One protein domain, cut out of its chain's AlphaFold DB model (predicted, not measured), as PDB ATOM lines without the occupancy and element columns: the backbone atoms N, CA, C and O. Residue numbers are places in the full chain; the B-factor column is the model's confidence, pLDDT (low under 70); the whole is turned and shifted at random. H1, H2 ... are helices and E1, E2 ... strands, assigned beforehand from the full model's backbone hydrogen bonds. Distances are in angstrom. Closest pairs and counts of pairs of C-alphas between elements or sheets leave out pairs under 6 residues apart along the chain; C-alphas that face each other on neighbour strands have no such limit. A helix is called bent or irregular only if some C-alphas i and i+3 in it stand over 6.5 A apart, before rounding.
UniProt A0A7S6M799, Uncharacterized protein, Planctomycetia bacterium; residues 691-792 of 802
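This is residues 691 to 792 of the 802 residues of an uncharacterized protein of Planctomycetia bacterium (UniProt A0A7S6M799). A small, twisted sheet made of two antiparallel hairpins, E1 with E2 and the shorter E3 with E4, has the long helix H2 slantwise over one face, while the bent helix H1 runs out from the E3 and E4 end. H1 folds back at its bend, where residues 752 to 757 stick out, and a tight link leads into H2, which returns to the sheet. The printed part has 102 residues with four named strands, then two named helices, in the order E1 E2 E3 E4 H1 H2; the sheet order is E2 E1 E3 E4, all antiparallel, and the class is mixed, helices and strands. It is only just compact, close to loose, with a radius of gyration of the C-alphas of 14.9 A and spans of 44 by 37 by 22 A.

E1, residues 691 to 696, begins at C-alpha 691 (87.450, 123.740, 98.958) and is 16.8 A long. E2, residues 703 to 707, is 13.1 A long. E3 is residues 716 to 718 and E4 residues 737 to 739. H1, residues 740 to 763, was assigned as one helix by its hydrogen bonds but is bent: C-alphas 753 and 756 are 9.5 A apart. Its arms are H1a, residues 740 to 753, 20.1 A long, and H1b, residues 756 to 763, 8.3 A long and irregular, with C-alphas 758 and 761 8.1 A apart. H2, residues 769 to 791, is 31.3 A long and ends at C-alpha 791 (91.362, 116.507, 111.432); it is only just irregular, with C-alphas 782 and 785 7.0 A apart, and has a kink of 38 degrees near residue 785.

E1 and E2 are antiparallel at 152 degrees, with N 704 and O 695 at 2.8 A. E1 and E3 are antiparallel at 120 degrees, with N 692 and O 716 at 2.9 A. E3 and E4 are antiparallel at 153 degrees, with N 717 and O 738 at 2.8 A; these three pairs are within hydrogen-bond range. H2 is on the sheet at a height of 8.4 A, over E1, and the two make two layers, a helix on one face of a sheet; the closest C-alphas of E2 and H2, Ile 705 and Glu 788, are 7.3 A apart. H1a is on the opposite face and stands up from the sheet, its line rising 54 degrees; its Ala 740 and Leu 716 of E3 have the closest C-alphas, 4.7 A apart. H1a, with residues 747 to 751 alone, touches H1b, opposite ways at a steep tilt of 49 degrees; their closest C-alphas are those of Arg 751 and Ala 758, 5.2 A apart. H1a and H2 are apart. Every O i to N i+4 pair is within hydrogen-bond range in H1a, 2 of 4 in H1b and 17 of 19 in H2.

The C-alphas of Gly 699 and Val 753 are the two farthest apart, at 46.7 A. The printed part has no cut. The link E3 to E4, residues 719 to 736, is long. Confidence is low, under 70, at residues 710 to 713 and 727 to 733; the mean pLDDT of the printed part is 84.2.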
ATOM      1  N   ARG A 691      86.174 123.272  98.424       92.62
ATOM      2  CA  ARG A 691      87.450 123.740  98.958       92.62
ATOM      3  C   ARG A 691      87.277 124.182 100.410       92.62
ATOM      4  O   ARG A 691      86.277 124.833 100.726       92.62
ATOM      5  N   TYR A 692      88.242 123.860 101.262       92.06
ATOM      6  CA  TYR A 692      88.225 124.195 102.684       92.06
ATOM      7  C   TYR A 692      89.624 124.549 103.210       92.06
ATOM      8  O   TYR A 692      90.643 124.295 102.560       92.06
ATOM      9  N   ARG A 693      89.669 125.176 104.386       92.50
ATOM     10  CA  ARG A 693      90.876 125.356 105.202       92.50
ATOM     11  C   ARG A 693      90.553 125.112 106.666       92.50
ATOM     12  O   ARG A 693      89.400 125.237 107.067       92.50
ATOM     13  N   ILE A 694      91.590 124.831 107.440       90.12
ATOM     14  CA  ILE A 694      91.530 124.853 108.898       90.12
ATOM     15  C   ILE A 694      92.012 126.239 109.325       90.12
ATOM     16  O   ILE A 694      93.078 126.681 108.889       90.12
ATOM     17  N   GLU A 695      91.210 126.953 110.104       88.38
ATOM     18  CA  GLU A 695      91.577 128.256 110.662       88.38
ATOM     19  C   GLU A 695      91.203 128.339 112.137       88.38
ATOM     20  O   GLU A 695      90.364 127.578 112.600       88.38
ATOM     21  N   LEU A 696      91.828 129.254 112.878       86.06
ATOM     22  CA  LEU A 696      91.413 129.536 114.247       86.06
ATOM     23  C   LEU A 696      90.181 130.437 114.215       86.06
ATOM     24  O   LEU A 696      90.205 131.498 113.587       86.06
ATOM     25  N   ASP A 697      89.125 130.016 114.900       82.94
ATOM     26  CA  ASP A 697      87.950 130.842 115.117       82.94
ATOM     27  C   ASP A 697      88.328 132.099 115.921       82.94
ATOM     28  O   ASP A 697      89.050 132.035 116.920       82.94
ATOM     29  N   THR A 698      87.860 133.263 115.468       77.06
ATOM     30  CA  THR A 698      88.283 134.566 116.006       77.06
ATOM     31  C   THR A 698      87.832 134.821 117.442       77.06
ATOM     32  O   THR A 698      88.449 135.647 118.111       77.06
ATOM     33  N   GLY A 699      86.782 134.142 117.918       79.50
ATOM     34  CA  GLY A 699      86.294 134.278 119.293       79.50
ATOM     35  C   GLY A 699      86.852 133.197 120.212       79.50
ATOM     36  O   GLY A 699      87.421 133.490 121.258       79.50
ATOM     37  N   THR A 700      86.729 131.936 119.801       77.56
ATOM     38  CA  THR A 700      87.046 130.772 120.643       77.56
ATOM     39  C   THR A 700      88.512 130.345 120.581       77.56
ATOM     40  O   THR A 700      88.934 129.518 121.386       77.56
ATOM     41  N   LYS A 701      89.292 130.867 119.618       82.62
ATOM     42  CA  LYS A 701      90.663 130.429 119.292       82.62
ATOM     43  C   LYS A 701      90.791 128.919 119.032       82.62
ATOM     44  O   LYS A 701      91.903 128.397 119.022       82.62
ATOM     45  N   LYS A 702      89.680 128.209 118.806       84.50
ATOM     46  CA  LYS A 702      89.673 126.785 118.463       84.50
ATOM     47  C   LYS A 702      89.812 126.611 116.946       84.50
ATOM     48  O   LYS A 702      89.307 127.446 116.193       84.50
ATOM     49  N   PRO A 703      90.503 125.562 116.472       85.88
ATOM     50  CA  PRO A 703      90.577 125.262 115.050       85.88
ATOM     51  C   PRO A 703      89.204 124.827 114.524       85.88
ATOM     52  O   PRO A 703      88.585 123.915 115.064       85.88
ATOM     53  N   VAL A 704      88.742 125.475 113.458       89.56
ATOM     54  CA  VAL A 704      87.463 125.212 112.795       89.56
ATOM     55  C   VAL A 704      87.654 125.029 111.295       89.56
ATOM     56  O   VAL A 704      88.611 125.525 110.686       89.56
ATOM     57  N   ILE A 705      86.715 124.314 110.679       90.06
ATOM     58  CA  ILE A 705      86.679 124.132 109.231       90.06
ATOM     59  C   ILE A 705      85.953 125.302 108.601       90.06
ATOM     60  O   ILE A 705      84.779 125.550 108.860       90.06
ATOM     61  N   ARG A 706      86.638 125.978 107.682       90.06
ATOM     62  CA  ARG A 706      86.025 126.986 106.830       90.06
ATOM     63  C   ARG A 706      85.973 126.511 105.396       90.06
ATOM     64  O   ARG A 706      87.009 126.272 104.777       90.06
ATOM     65  N   PHE A 707      84.767 126.468 104.846       89.88
ATOM     66  CA  PHE A 707      84.547 126.272 103.420       89.88
ATOM     67  C   PHE A 707      84.704 127.575 102.632       89.88
ATOM     68  O   PHE A 707      84.503 128.681 103.142       89.88
ATOM     69  N   ALA A 708      85.088 127.438 101.364       81.88
ATOM     70  CA  ALA A 708      85.350 128.561 100.476       81.88
ATOM     71  C   ALA A 708      84.064 129.334 100.158       81.88
ATOM     72  O   ALA A 708      83.121 128.779  99.583       81.88
ATOM     73  N   LYS A 709      84.051 130.644 100.424       73.75
ATOM     74  CA  LYS A 709      82.967 131.529  99.976       73.75
ATOM     75  C   LYS A 709      83.218 131.923  98.519       73.75
ATOM     76  O   LYS A 709      84.219 132.556  98.227       73.75
ATOM     77  N   ARG A 710      82.332 131.524  97.597       62.22
ATOM     78  CA  ARG A 710      82.307 131.879  96.151       62.22
ATOM     79  C   ARG A 710      83.687 132.217  95.533       62.22
ATOM     80  O   ARG A 710      84.093 133.373  95.506       62.22
ATOM     81  N   ASN A 711      84.357 131.219  94.950       56.28
ATOM     82  CA  ASN A 711      85.679 131.339  94.303       56.28
ATOM     83  C   ASN A 711      86.847 131.723  95.240       56.28
ATOM     84  O   ASN A 711      87.915 132.091  94.753       56.28
ATOM     85  N   GLU A 712      86.683 131.628  96.563       66.75
ATOM     86  CA  GLU A 712      87.792 131.787  97.511       66.75
ATOM     87  C   GLU A 712      88.830 130.656  97.319       66.75
ATOM     88  O   GLU A 712      88.466 129.472  97.329       66.75
ATOM     89  N   PRO A 713      90.122 130.985  97.120       68.19
ATOM     90  CA  PRO A 713      91.167 129.999  96.878       68.19
ATOM     91  C   PRO A 713      91.615 129.385  98.208       68.19
ATOM     92  O   PRO A 713      92.621 129.788  98.790       68.19
ATOM     93  N   LEU A 714      90.833 128.435  98.721       80.81
ATOM     94  CA  LEU A 714      91.241 127.639  99.876       80.81
ATOM     95  C   LEU A 714      92.132 126.456  99.439       80.81
ATOM     96  O   LEU A 714      91.925 125.925  98.344       80.81
ATOM     97  N   PRO A 715      93.126 126.067 100.260       84.50
ATOM     98  CA  PRO A 715      94.229 125.192  99.859       84.50
ATOM     99  C   PRO A 715      93.872 123.703  99.796       84.50
ATOM    100  O   PRO A 715      94.603 122.940  99.165       84.50
ATOM    101  N   LEU A 716      92.786 123.266 100.442       91.44
ATOM    102  CA  LEU A 716      92.368 121.862 100.478       91.44
ATOM    103  C   LEU A 716      91.044 121.671  99.743       91.44
ATOM    104  O   LEU A 716      90.241 122.598  99.651       91.44
ATOM    105  N   PHE A 717      90.815 120.467  99.227       93.25
ATOM    106  CA  PHE A 717      89.587 120.037  98.563       93.25
ATOM    107  C   PHE A 717      89.056 118.757  99.213       93.25
ATOM    108  O   PHE A 717      89.847 117.885  99.568       93.25
ATOM    109  N   ALA A 718      87.732 118.633  99.332       93.12
ATOM    110  CA  ALA A 718      87.044 117.454  99.848       93.12
ATOM    111  C   ALA A 718      85.900 117.007  98.926       93.12
ATOM    112  O   ALA A 718      85.160 117.836  98.382       93.12
ATOM    113  N   CYS A 719      85.749 115.690  98.769       93.12
ATOM    114  CA  CYS A 719      84.689 115.062  97.985       93.12
ATOM    115  C   CYS A 719      83.587 114.474  98.888       93.12
ATOM    116  O   CYS A 719      83.919 113.721  99.802       93.12
ATOM    117  N   PRO A 720      82.297 114.765  98.629       90.38
ATOM    118  CA  PRO A 720      81.186 114.232  99.421       90.38
ATOM    119  C   PRO A 720      80.773 112.806  99.032       90.38
ATOM    120  O   PRO A 720      79.978 112.193  99.734       90.38
ATOM    121  N   ASN A 721      81.265 112.271  97.907       88.56
ATOM    122  CA  ASN A 721      80.856 110.952  97.431       88.56
ATOM    123  C   ASN A 721      81.406 109.849  98.366       88.56
ATOM    124  O   ASN A 721      82.627 109.683  98.425       88.56
ATOM    125  N   PRO A 722      80.549 109.055  99.040       80.50
ATOM    126  CA  PRO A 722      80.979 108.030  99.996       80.50
ATOM    127  C   PRO A 722      81.707 106.843  99.342       80.50
ATOM    128  O   PRO A 722      82.462 106.138 100.013       80.50
ATOM    129  N   ALA A 723      81.527 106.632  98.033       82.56
ATOM    130  CA  ALA A 723      82.306 105.663  97.261       82.56
ATOM    131  C   ALA A 723      83.703 106.204  96.890       82.56
ATOM    132  O   ALA A 723      84.622 105.445  96.587       82.56
ATOM    133  N   CYS A 724      83.904 107.526  96.943       85.50
ATOM    134  CA  CYS A 724      85.175 108.179  96.642       85.50
ATOM    135  C   CYS A 724      86.017 108.353  97.912       85.50
ATOM    136  O   CYS A 724      86.121 109.440  98.486       85.50
ATOM    137  N   ARG A 725      86.643 107.259  98.338       76.12
ATOM    138  CA  ARG A 725      87.328 107.174  99.632       76.12
ATOM    139  C   ARG A 725      88.795 107.618  99.568       76.12
ATOM    140  O   ARG A 725      89.455 107.473  98.529       76.12
ATOM    141  N   GLY A 726      89.290 108.223 100.649       72.00
ATOM    142  CA  GLY A 726      90.686 108.657 100.807       72.00
ATOM    143  C   GLY A 726      91.647 107.512 101.166       72.00
ATOM    144  O   GLY A 726      91.220 106.393 101.425       72.00
ATOM    145  N   ARG A 727      92.964 107.775 101.201       60.72
ATOM    146  CA  ARG A 727      93.959 106.818 101.731       60.72
ATOM    147  C   ARG A 727      94.126 107.037 103.243       60.72
ATOM    148  O   ARG A 727      94.889 107.909 103.636       60.72
ATOM    149  N   SER A 728      93.459 106.245 104.083       52.31
ATOM    150  CA  SER A 728      93.809 106.106 105.510       52.31
ATOM    151  C   SER A 728      93.836 104.630 105.903       52.31
ATOM    152  O   SER A 728      92.937 103.881 105.538       52.31
ATOM    153  N   LYS A 729      94.874 104.217 106.645       45.06
ATOM    154  CA  LYS A 729      95.046 102.849 107.174       45.06
ATOM    155  C   LYS A 729      94.441 102.654 108.578       45.06
ATOM    156  O   LYS A 729      94.558 101.567 109.130       45.06
ATOM    157  N   LYS A 730      93.833 103.681 109.191       49.25
ATOM    158  CA  LYS A 730      93.291 103.609 110.562       49.25
ATOM    159  C   LYS A 730      91.861 104.171 110.625       49.25
ATOM    160  O   LYS A 730      91.704 105.379 110.501       49.25
ATOM    161  N   LYS A 731      90.893 103.262 110.859       49.62
ATOM    162  CA  LYS A 731      89.434 103.412 111.126       49.62
ATOM    163  C   LYS A 731      88.599 104.214 110.098       49.62
ATOM    164  O   LYS A 731      89.110 105.115 109.454       49.62
ATOM    165  N   ALA A 732      87.323 103.809 109.958       55.91
ATOM    166  CA  ALA A 732      86.226 104.342 109.122       55.91
ATOM    167  C   ALA A 732      86.652 105.233 107.939       55.91
ATOM    168  O   ALA A 732      86.999 106.397 108.112       55.91
ATOM    169  N   GLU A 733      86.608 104.671 106.731       63.22
ATOM    170  CA  GLU A 733      87.221 105.249 105.534       63.22
ATOM    171  C   GLU A 733      86.808 106.719 105.285       63.22
ATOM    172  O   GLU A 733      85.643 106.995 104.984       63.22
ATOM    173  N   PRO A 734      87.742 107.683 105.419       73.31
ATOM    174  CA  PRO A 734      87.427 109.105 105.352       73.31
ATOM    175  C   PRO A 734      87.106 109.557 103.918       73.31
ATOM    176  O   PRO A 734      87.545 108.920 102.946       73.31
ATOM    177  N   PRO A 735      86.396 110.694 103.754       82.31
ATOM    178  CA  PRO A 735      86.154 111.270 102.437       82.31
ATOM    179  C   PRO A 735      87.481 111.563 101.734       82.31
ATOM    180  O   PRO A 735      88.484 111.907 102.368       82.31
ATOM    181  N   PHE A 736      87.500 111.452 100.406       88.62
ATOM    182  CA  PHE A 736      88.672 111.849  99.634       88.62
ATOM    183  C   PHE A 736      88.984 113.335  99.857       88.62
ATOM    184  O   PHE A 736      88.168 114.207  99.544       88.62
ATOM    185  N   THR A 737      90.189 113.606 100.360       90.25
ATOM    186  CA  THR A 737      90.740 114.952 100.523       90.25
ATOM    187  C   THR A 737      92.103 115.063  99.852       90.25
ATOM    188  O   THR A 737      92.861 114.095  99.780       90.25
ATOM    189  N   CYS A 738      92.413 116.240  99.314       89.38
ATOM    190  CA  CYS A 738      93.714 116.523  98.708       89.38
ATOM    191  C   CYS A 738      93.992 118.031  98.660       89.38
ATOM    192  O   CYS A 738      93.137 118.855  98.992       89.38
ATOM    193  N   ASN A 739      95.200 118.399  98.229       90.50
ATOM    194  CA  ASN A 739      95.509 119.780  97.876       90.50
ATOM    195  C   ASN A 739      94.617 120.238  96.701       90.50
ATOM    196  O   ASN A 739      94.396 119.506  95.734       90.50
ATOM    197  N   ALA A 740      94.085 121.453  96.791       89.94
ATOM    198  CA  ALA A 740      93.088 121.951  95.854       89.94
ATOM    199  C   ALA A 740      93.646 122.254  94.451       89.94
ATOM    200  O   ALA A 740      92.890 122.180  93.475       89.94
ATOM    201  N   ASP A 741      94.936 122.567  94.355       89.44
ATOM    202  CA  ASP A 741      95.642 122.842  93.099       89.44
ATOM    203  C   ASP A 741      96.094 121.523  92.450       89.44
ATOM    204  O   ASP A 741      95.984 121.346  91.240       89.44
ATOM    205  N   HIS A 742      96.457 120.519  93.261       91.38
ATOM    206  CA  HIS A 742      96.604 119.130  92.808       91.38
ATOM    207  C   HIS A 742      95.303 118.602  92.176       91.38
ATOM    208  O   HIS A 742      95.325 118.074  91.063       91.38
ATOM    209  N   ASN A 743      94.155 118.799  92.839       93.06
ATOM    210  CA  ASN A 743      92.844 118.430  92.295       93.06
ATOM    211  C   ASN A 743      92.554 119.138  90.960       93.06
ATOM    212  O   ASN A 743      92.128 118.501  89.995       93.06
ATOM    213  N   ALA A 744      92.797 120.451  90.899       92.25
ATOM    214  CA  ALA A 744      92.578 121.241  89.692       92.25
ATOM    215  C   ALA A 744      93.483 120.785  88.536       92.25
ATOM    216  O   ALA A 744      92.986 120.571  87.430       92.25
ATOM    217  N   SER A 745      94.767 120.542  88.813       93.94
ATOM    218  CA  SER A 745      95.756 120.054  87.848       93.94
ATOM    219  C   SER A 745      95.368 118.688  87.259       93.94
ATOM    220  O   SER A 745      95.386 118.518  86.040       93.94
ATOM    221  N   ILE A 746      94.886 117.737  88.073       94.88
ATOM    222  CA  ILE A 746      94.378 116.447  87.560       94.88
ATOM    223  C   ILE A 746      93.119 116.635  86.709       94.88
ATOM    224  O   ILE A 746      92.974 116.011  85.657       94.88
ATOM    225  N   ASN A 747      92.211 117.524  87.110       95.00
ATOM    226  CA  ASN A 747      91.027 117.801  86.303       95.00
ATOM    227  C   ASN A 747      91.349 118.467  84.960       95.00
ATOM    228  O   ASN A 747      90.561 118.315  84.029       95.00
ATOM    229  N   LEU A 748      92.493 119.143  84.805       94.69
ATOM    230  CA  LEU A 748      92.952 119.599  83.488       94.69
ATOM    231  C   LEU A 748      93.271 118.414  82.569       94.69
ATOM    232  O   LEU A 748      92.838 118.426  81.415       94.69
ATOM    233  N   HIS A 749      93.929 117.363  83.077       94.62
ATOM    234  CA  HIS A 749      94.108 116.110  82.329       94.62
ATOM    235  C   HIS A 749      92.764 115.480  81.974       94.62
ATOM    236  O   HIS A 749      92.524 115.165  80.811       94.62
ATOM    237  N   ARG A 750      91.847 115.355  82.943       93.44
ATOM    238  CA  ARG A 750      90.526 114.748  82.697       93.44
ATOM    239  C   ARG A 750      89.725 115.535  81.673       93.44
ATOM    240  O   ARG A 750      89.142 114.943  80.775       93.44
ATOM    241  N   ARG A 751      89.734 116.868  81.737       91.88
ATOM    242  CA  ARG A 751      89.096 117.713  80.718       91.88
ATOM    243  C   ARG A 751      89.780 117.604  79.364       91.88
ATOM    244  O   ARG A 751      89.101 117.665  78.343       91.88
ATOM    245  N   TYR A 752      91.098 117.421  79.334       91.12
ATOM    246  CA  TYR A 752      91.797 117.127  78.094       91.12
ATOM    247  C   TYR A 752      91.317 115.788  77.514       91.12
ATOM    248  O   TYR A 752      90.953 115.751  76.346       91.12
ATOM    249  N   VAL A 753      91.239 114.715  78.296       90.06
ATOM    250  CA  VAL A 753      90.868 113.377  77.796       90.06
ATOM    251  C   VAL A 753      89.369 113.247  77.491       90.06
ATOM    252  O   VAL A 753      88.994 112.788  76.419       90.06
ATOM    253  N   MET A 754      88.506 113.691  78.404       87.81
ATOM    254  CA  MET A 754      87.059 113.426  78.393       87.81
ATOM    255  C   MET A 754      86.198 114.625  77.968       87.81
ATOM    256  O   MET A 754      84.972 114.514  77.873       87.81
ATOM    257  N   GLY A 755      86.796 115.800  77.765       87.31
ATOM    258  CA  GLY A 755      86.068 117.024  77.429       87.31
ATOM    259  C   GLY A 755      85.155 117.519  78.558       87.31
ATOM    260  O   GLY A 755      85.533 117.543  79.730       87.31
ATOM    261  N   GLU A 756      83.936 117.947  78.205       84.75
ATOM    262  CA  GLU A 756      82.964 118.526  79.151       84.75
ATOM    263  C   GLU A 756      82.500 117.525  80.226       84.75
ATOM    264  O   GLU A 756      82.155 117.950  81.329       84.75
ATOM    265  N   ARG A 757      82.570 116.210  79.953       87.25
ATOM    266  CA  ARG A 757      82.170 115.152  80.900       87.25
ATOM    267  C   ARG A 757      82.957 115.209  82.208       87.25
ATOM    268  O   ARG A 757      82.370 115.042  83.271       87.25
ATOM    269  N   ALA A 758      84.243 115.557  82.148       87.88
ATOM    270  CA  ALA A 758      85.107 115.630  83.327       87.88
ATOM    271  C   ALA A 758      84.643 116.648  84.386       87.88
ATOM    272  O   ALA A 758      84.996 116.511  85.551       87.88
ATOM    273  N   THR A 759      83.858 117.662  84.004       89.25
ATOM    274  CA  THR A 759      83.245 118.622  84.943       89.25
ATOM    275  C   THR A 759      81.721 118.648  84.814       89.25
ATOM    276  O   THR A 759      81.090 119.653  85.150       89.25
ATOM    277  N   GLY A 760      81.125 117.568  84.297       88.19
ATOM    278  CA  GLY A 760      79.694 117.479  84.000       88.19
ATOM    279  C   GLY A 760      78.822 117.677  85.238       88.19
ATOM    280  O   GLY A 760      77.870 118.447  85.186       88.19
ATOM    281  N   ALA A 761      79.209 117.093  86.377       88.25
ATOM    282  CA  ALA A 761      78.479 117.258  87.637       88.25
ATOM    283  C   ALA A 761      78.428 118.725  88.099       88.25
ATOM    284  O   ALA A 761      77.401 119.202  88.570       88.25
ATOM    285  N   PHE A 762      79.517 119.478  87.912       89.38
ATOM    286  CA  PHE A 762      79.534 120.911  88.209       89.38
ATOM    287  C   PHE A 762      78.718 121.722  87.197       89.38
ATOM    288  O   PHE A 762      78.061 122.693  87.569       89.38
ATOM    289  N   ALA A 763      78.750 121.326  85.921       86.81
ATOM    290  CA  ALA A 763      77.965 121.957  84.865       86.81
ATOM    291  C   ALA A 763      76.453 121.734  85.028       86.81
ATOM    292  O   ALA A 763      75.672 122.585  84.608       86.81
ATOM    293  N   GLY A 764      76.070 120.613  85.643       86.25
ATOM    294  CA  GLY A 764      74.693 120.238  85.955       86.25
ATOM    295  C   GLY A 764      74.136 120.850  87.242       86.25
ATOM    296  O   GLY A 764      72.991 120.571  87.577       86.25
ATOM    297  N   LEU A 765      74.903 121.678  87.965       88.12
ATOM    298  CA  LEU A 765      74.355 122.432  89.094       88.12
ATOM    299  C   LEU A 765      73.216 123.360  88.627       88.12
ATOM    300  O   LEU A 765      73.280 123.868  87.500       88.12
ATOM    301  N   PRO A 766      72.223 123.644  89.493       87.69
ATOM    302  CA  PRO A 766      71.137 124.562  89.170       87.69
ATOM    303  C   PRO A 766      71.652 125.896  88.615       87.69
ATOM    304  O   PRO A 766      72.675 126.429  89.062       87.69
ATOM    305  N   LYS A 767      70.947 126.424  87.607       84.56
ATOM    306  CA  LYS A 767      71.268 127.731  87.009       84.56
ATOM    307  C   LYS A 767      70.821 128.886  87.898       84.56
ATOM    308  O   LYS A 767      71.458 129.936  87.852       84.56
ATOM    309  N   ASP A 768      69.754 128.679  88.669       88.56
ATOM    310  CA  ASP A 768      69.292 129.637  89.662       88.56
ATOM    311  C   ASP A 768      70.310 129.773  90.808       88.56
ATOM    312  O   ASP A 768      70.878 128.791  91.299       88.56
ATOM    313  N   ASP A 769      70.592 131.016  91.203       81.62
ATOM    314  CA  ASP A 769      71.668 131.337  92.145       81.62
ATOM    315  C   ASP A 769      71.291 130.951  93.592       81.62
ATOM    316  O   ASP A 769      72.195 130.720  94.402       81.62
ATOM    317  N   ALA A 770      69.996 130.864  93.929       84.19
ATOM    318  CA  ALA A 770      69.504 130.431  95.238       84.19
ATOM    319  C   ALA A 770      69.535 128.902  95.362       84.19
ATOM    320  O   ALA A 770      70.176 128.389  96.287       84.19
ATOM    321  N   ASP A 771      68.989 128.185  94.380       84.56
ATOM    322  CA  ASP A 771      68.999 126.713  94.347       84.56
ATOM    323  C   ASP A 771      70.427 126.169  94.365       84.56
ATOM    324  O   ASP A 771      70.789 125.281  95.143       84.56
ATOM    325  N   ARG A 772      71.309 126.785  93.570       85.62
ATOM    326  CA  ARG A 772      72.727 126.428  93.545       85.62
ATOM    327  C   ARG A 772      73.393 126.614  94.906       85.62
ATOM    328  O   ARG A 772      74.249 125.810  95.284       85.62
ATOM    329  N   ARG A 773      73.053 127.671  95.652       85.38
ATOM    330  CA  ARG A 773      73.582 127.883  97.012       85.38
ATOM    331  C   ARG A 773      73.069 126.818  97.968       85.38
ATOM    332  O   ARG A 773      73.852 126.368  98.801       85.38
ATOM    333  N   GLN A 774      71.813 126.405  97.841       88.88
ATOM    334  CA  GLN A 774      71.233 125.352  98.671       88.88
ATOM    335  C   GLN A 774      71.915 124.002  98.430       88.88
ATOM    336  O   GLN A 774      72.381 123.386  99.390       88.88
ATOM    337  N   THR A 775      72.107 123.592  97.169       87.81
ATOM    338  CA  THR A 775      72.869 122.373  96.831       87.81
ATOM    339  C   THR A 775      74.284 122.418  97.411       87.81
ATOM    340  O   THR A 775      74.762 121.463  98.018       87.81
ATOM    341  N   LEU A 776      74.965 123.557  97.269       89.31
ATOM    342  CA  LEU A 776      76.323 123.728  97.774       89.31
ATOM    343  C   LEU A 776      76.406 123.719  99.310       89.31
ATOM    344  O   LEU A 776      77.413 123.247  99.831       89.31
ATOM    345  N   LYS A 777      75.389 124.224 100.022       89.75
ATOM    346  CA  LYS A 777      75.288 124.144 101.490       89.75
ATOM    347  C   LYS A 777      75.019 122.718 101.970       89.75
ATOM    348  O   LYS A 777      75.599 122.304 102.964       89.75
ATOM    349  N   SER A 778      74.193 121.956 101.252       90.75
ATOM    350  CA  SER A 778      73.955 120.538 101.553       90.75
ATOM    351  C   SER A 778      75.254 119.721 101.477       90.75
ATOM    352  O   SER A 778      75.558 118.961 102.393       90.75
ATOM    353  N   ILE A 779      76.092 119.974 100.462       90.88
ATOM    354  CA  ILE A 779      77.428 119.365 100.354       90.88
ATOM    355  C   ILE A 779      78.326 119.748 101.546       90.88
ATOM    356  O   ILE A 779      79.063 118.905 102.052       90.88
ATOM    357  N   GLU A 780      78.292 121.004 101.999       91.44
ATOM    358  CA  GLU A 780      79.060 121.447 103.176       91.44
ATOM    359  C   GLU A 780      78.599 120.735 104.451       91.44
ATOM    360  O   GLU A 780      79.438 120.226 105.192       91.44
ATOM    361  N   ALA A 781      77.284 120.634 104.666       89.81
ATOM    362  CA  ALA A 781      76.700 119.934 105.809       89.81
ATOM    363  C   ALA A 781      77.067 118.441 105.825       89.81
ATOM    364  O   ALA A 781      77.371 117.894 106.880       89.81
ATOM    365  N   GLN A 782      77.114 117.795 104.657       90.00
ATOM    366  CA  GLN A 782      77.543 116.401 104.531       90.00
ATOM    367  C   GLN A 782      79.040 116.216 104.836       90.00
ATOM    368  O   GLN A 782      79.444 115.218 105.433       90.00
ATOM    369  N   LEU A 783      79.882 117.160 104.407       90.31
ATOM    370  CA  LEU A 783      81.335 117.072 104.559       90.31
ATOM    371  C   LEU A 783      81.820 117.421 105.966       90.31
ATOM    372  O   LEU A 783      82.817 116.854 106.412       90.31
ATOM    373  N   LEU A 784      81.156 118.356 106.648       90.62
ATOM    374  CA  LEU A 784      81.643 118.944 107.895       90.62
ATOM    375  C   LEU A 784      81.942 117.893 108.987       90.62
ATOM    376  O   LEU A 784      83.099 117.837 109.405       90.62
ATOM    377  N   PRO A 785      81.026 116.968 109.352       87.69
ATOM    378  CA  PRO A 785      81.302 115.976 110.400       87.69
ATOM    379  C   PRO A 785      82.404 114.982 110.014       87.69
ATOM    380  O   PRO A 785      83.116 114.431 110.856       87.69
ATOM    381  N   ALA A 786      82.546 114.692 108.719       85.44
ATOM    382  CA  ALA A 786      83.573 113.784 108.225       85.44
ATOM    383  C   ALA A 786      84.964 114.435 108.247       85.44
ATOM    384  O   ALA A 786      85.951 113.776 108.571       85.44
ATOM    385  N   LEU A 787      85.043 115.729 107.935       88.50
ATOM    386  CA  LEU A 787      86.292 116.477 107.986       88.50
ATOM    387  C   LEU A 787      86.704 116.818 109.426       88.50
ATOM    388  O   LEU A 787      87.894 116.762 109.722       88.50
ATOM    389  N   GLU A 788      85.761 117.124 110.323       88.19
ATOM    390  CA  GLU A 788      86.053 117.324 111.753       88.19
ATOM    391  C   GLU A 788      86.701 116.075 112.354       88.19
ATOM    392  O   GLU A 788      87.774 116.162 112.947       88.19
ATOM    393  N   ARG A 789      86.131 114.893 112.078       85.25
ATOM    394  CA  ARG A 789      86.723 113.605 112.474       85.25
ATOM    395  C   ARG A 789      88.094 113.363 111.847       85.25
ATOM    396  O   ARG A 789      88.999 112.908 112.537       85.25
ATOM    397  N   LEU A 790      88.264 113.676 110.559       84.44
ATOM    398  CA  LEU A 790      89.536 113.495 109.851       84.44
ATOM    399  C   LEU A 790      90.671 114.337 110.456       84.44
ATOM    400  O   LEU A 790      91.806 113.871 110.507       84.44
ATOM    401  N   HIS A 791      90.372 115.565 110.891       85.38
ATOM    402  CA  HIS A 791      91.362 116.507 111.432       85.38
ATOM    403  C   HIS A 791      91.405 116.544 112.966       85.38
ATOM    404  O   HIS A 791      92.158 117.342 113.519       85.38
ATOM    405  N   GLY A 792      90.627 115.701 113.655       83.94
ATOM    406  CA  GLY A 792      90.577 115.651 115.122       83.94
ATOM    407  C   GLY A 792      90.022 116.927 115.764       83.94
ATOM    408  O   GLY A 792      90.515 117.356 116.804       83.94
TER     409      GLY A 792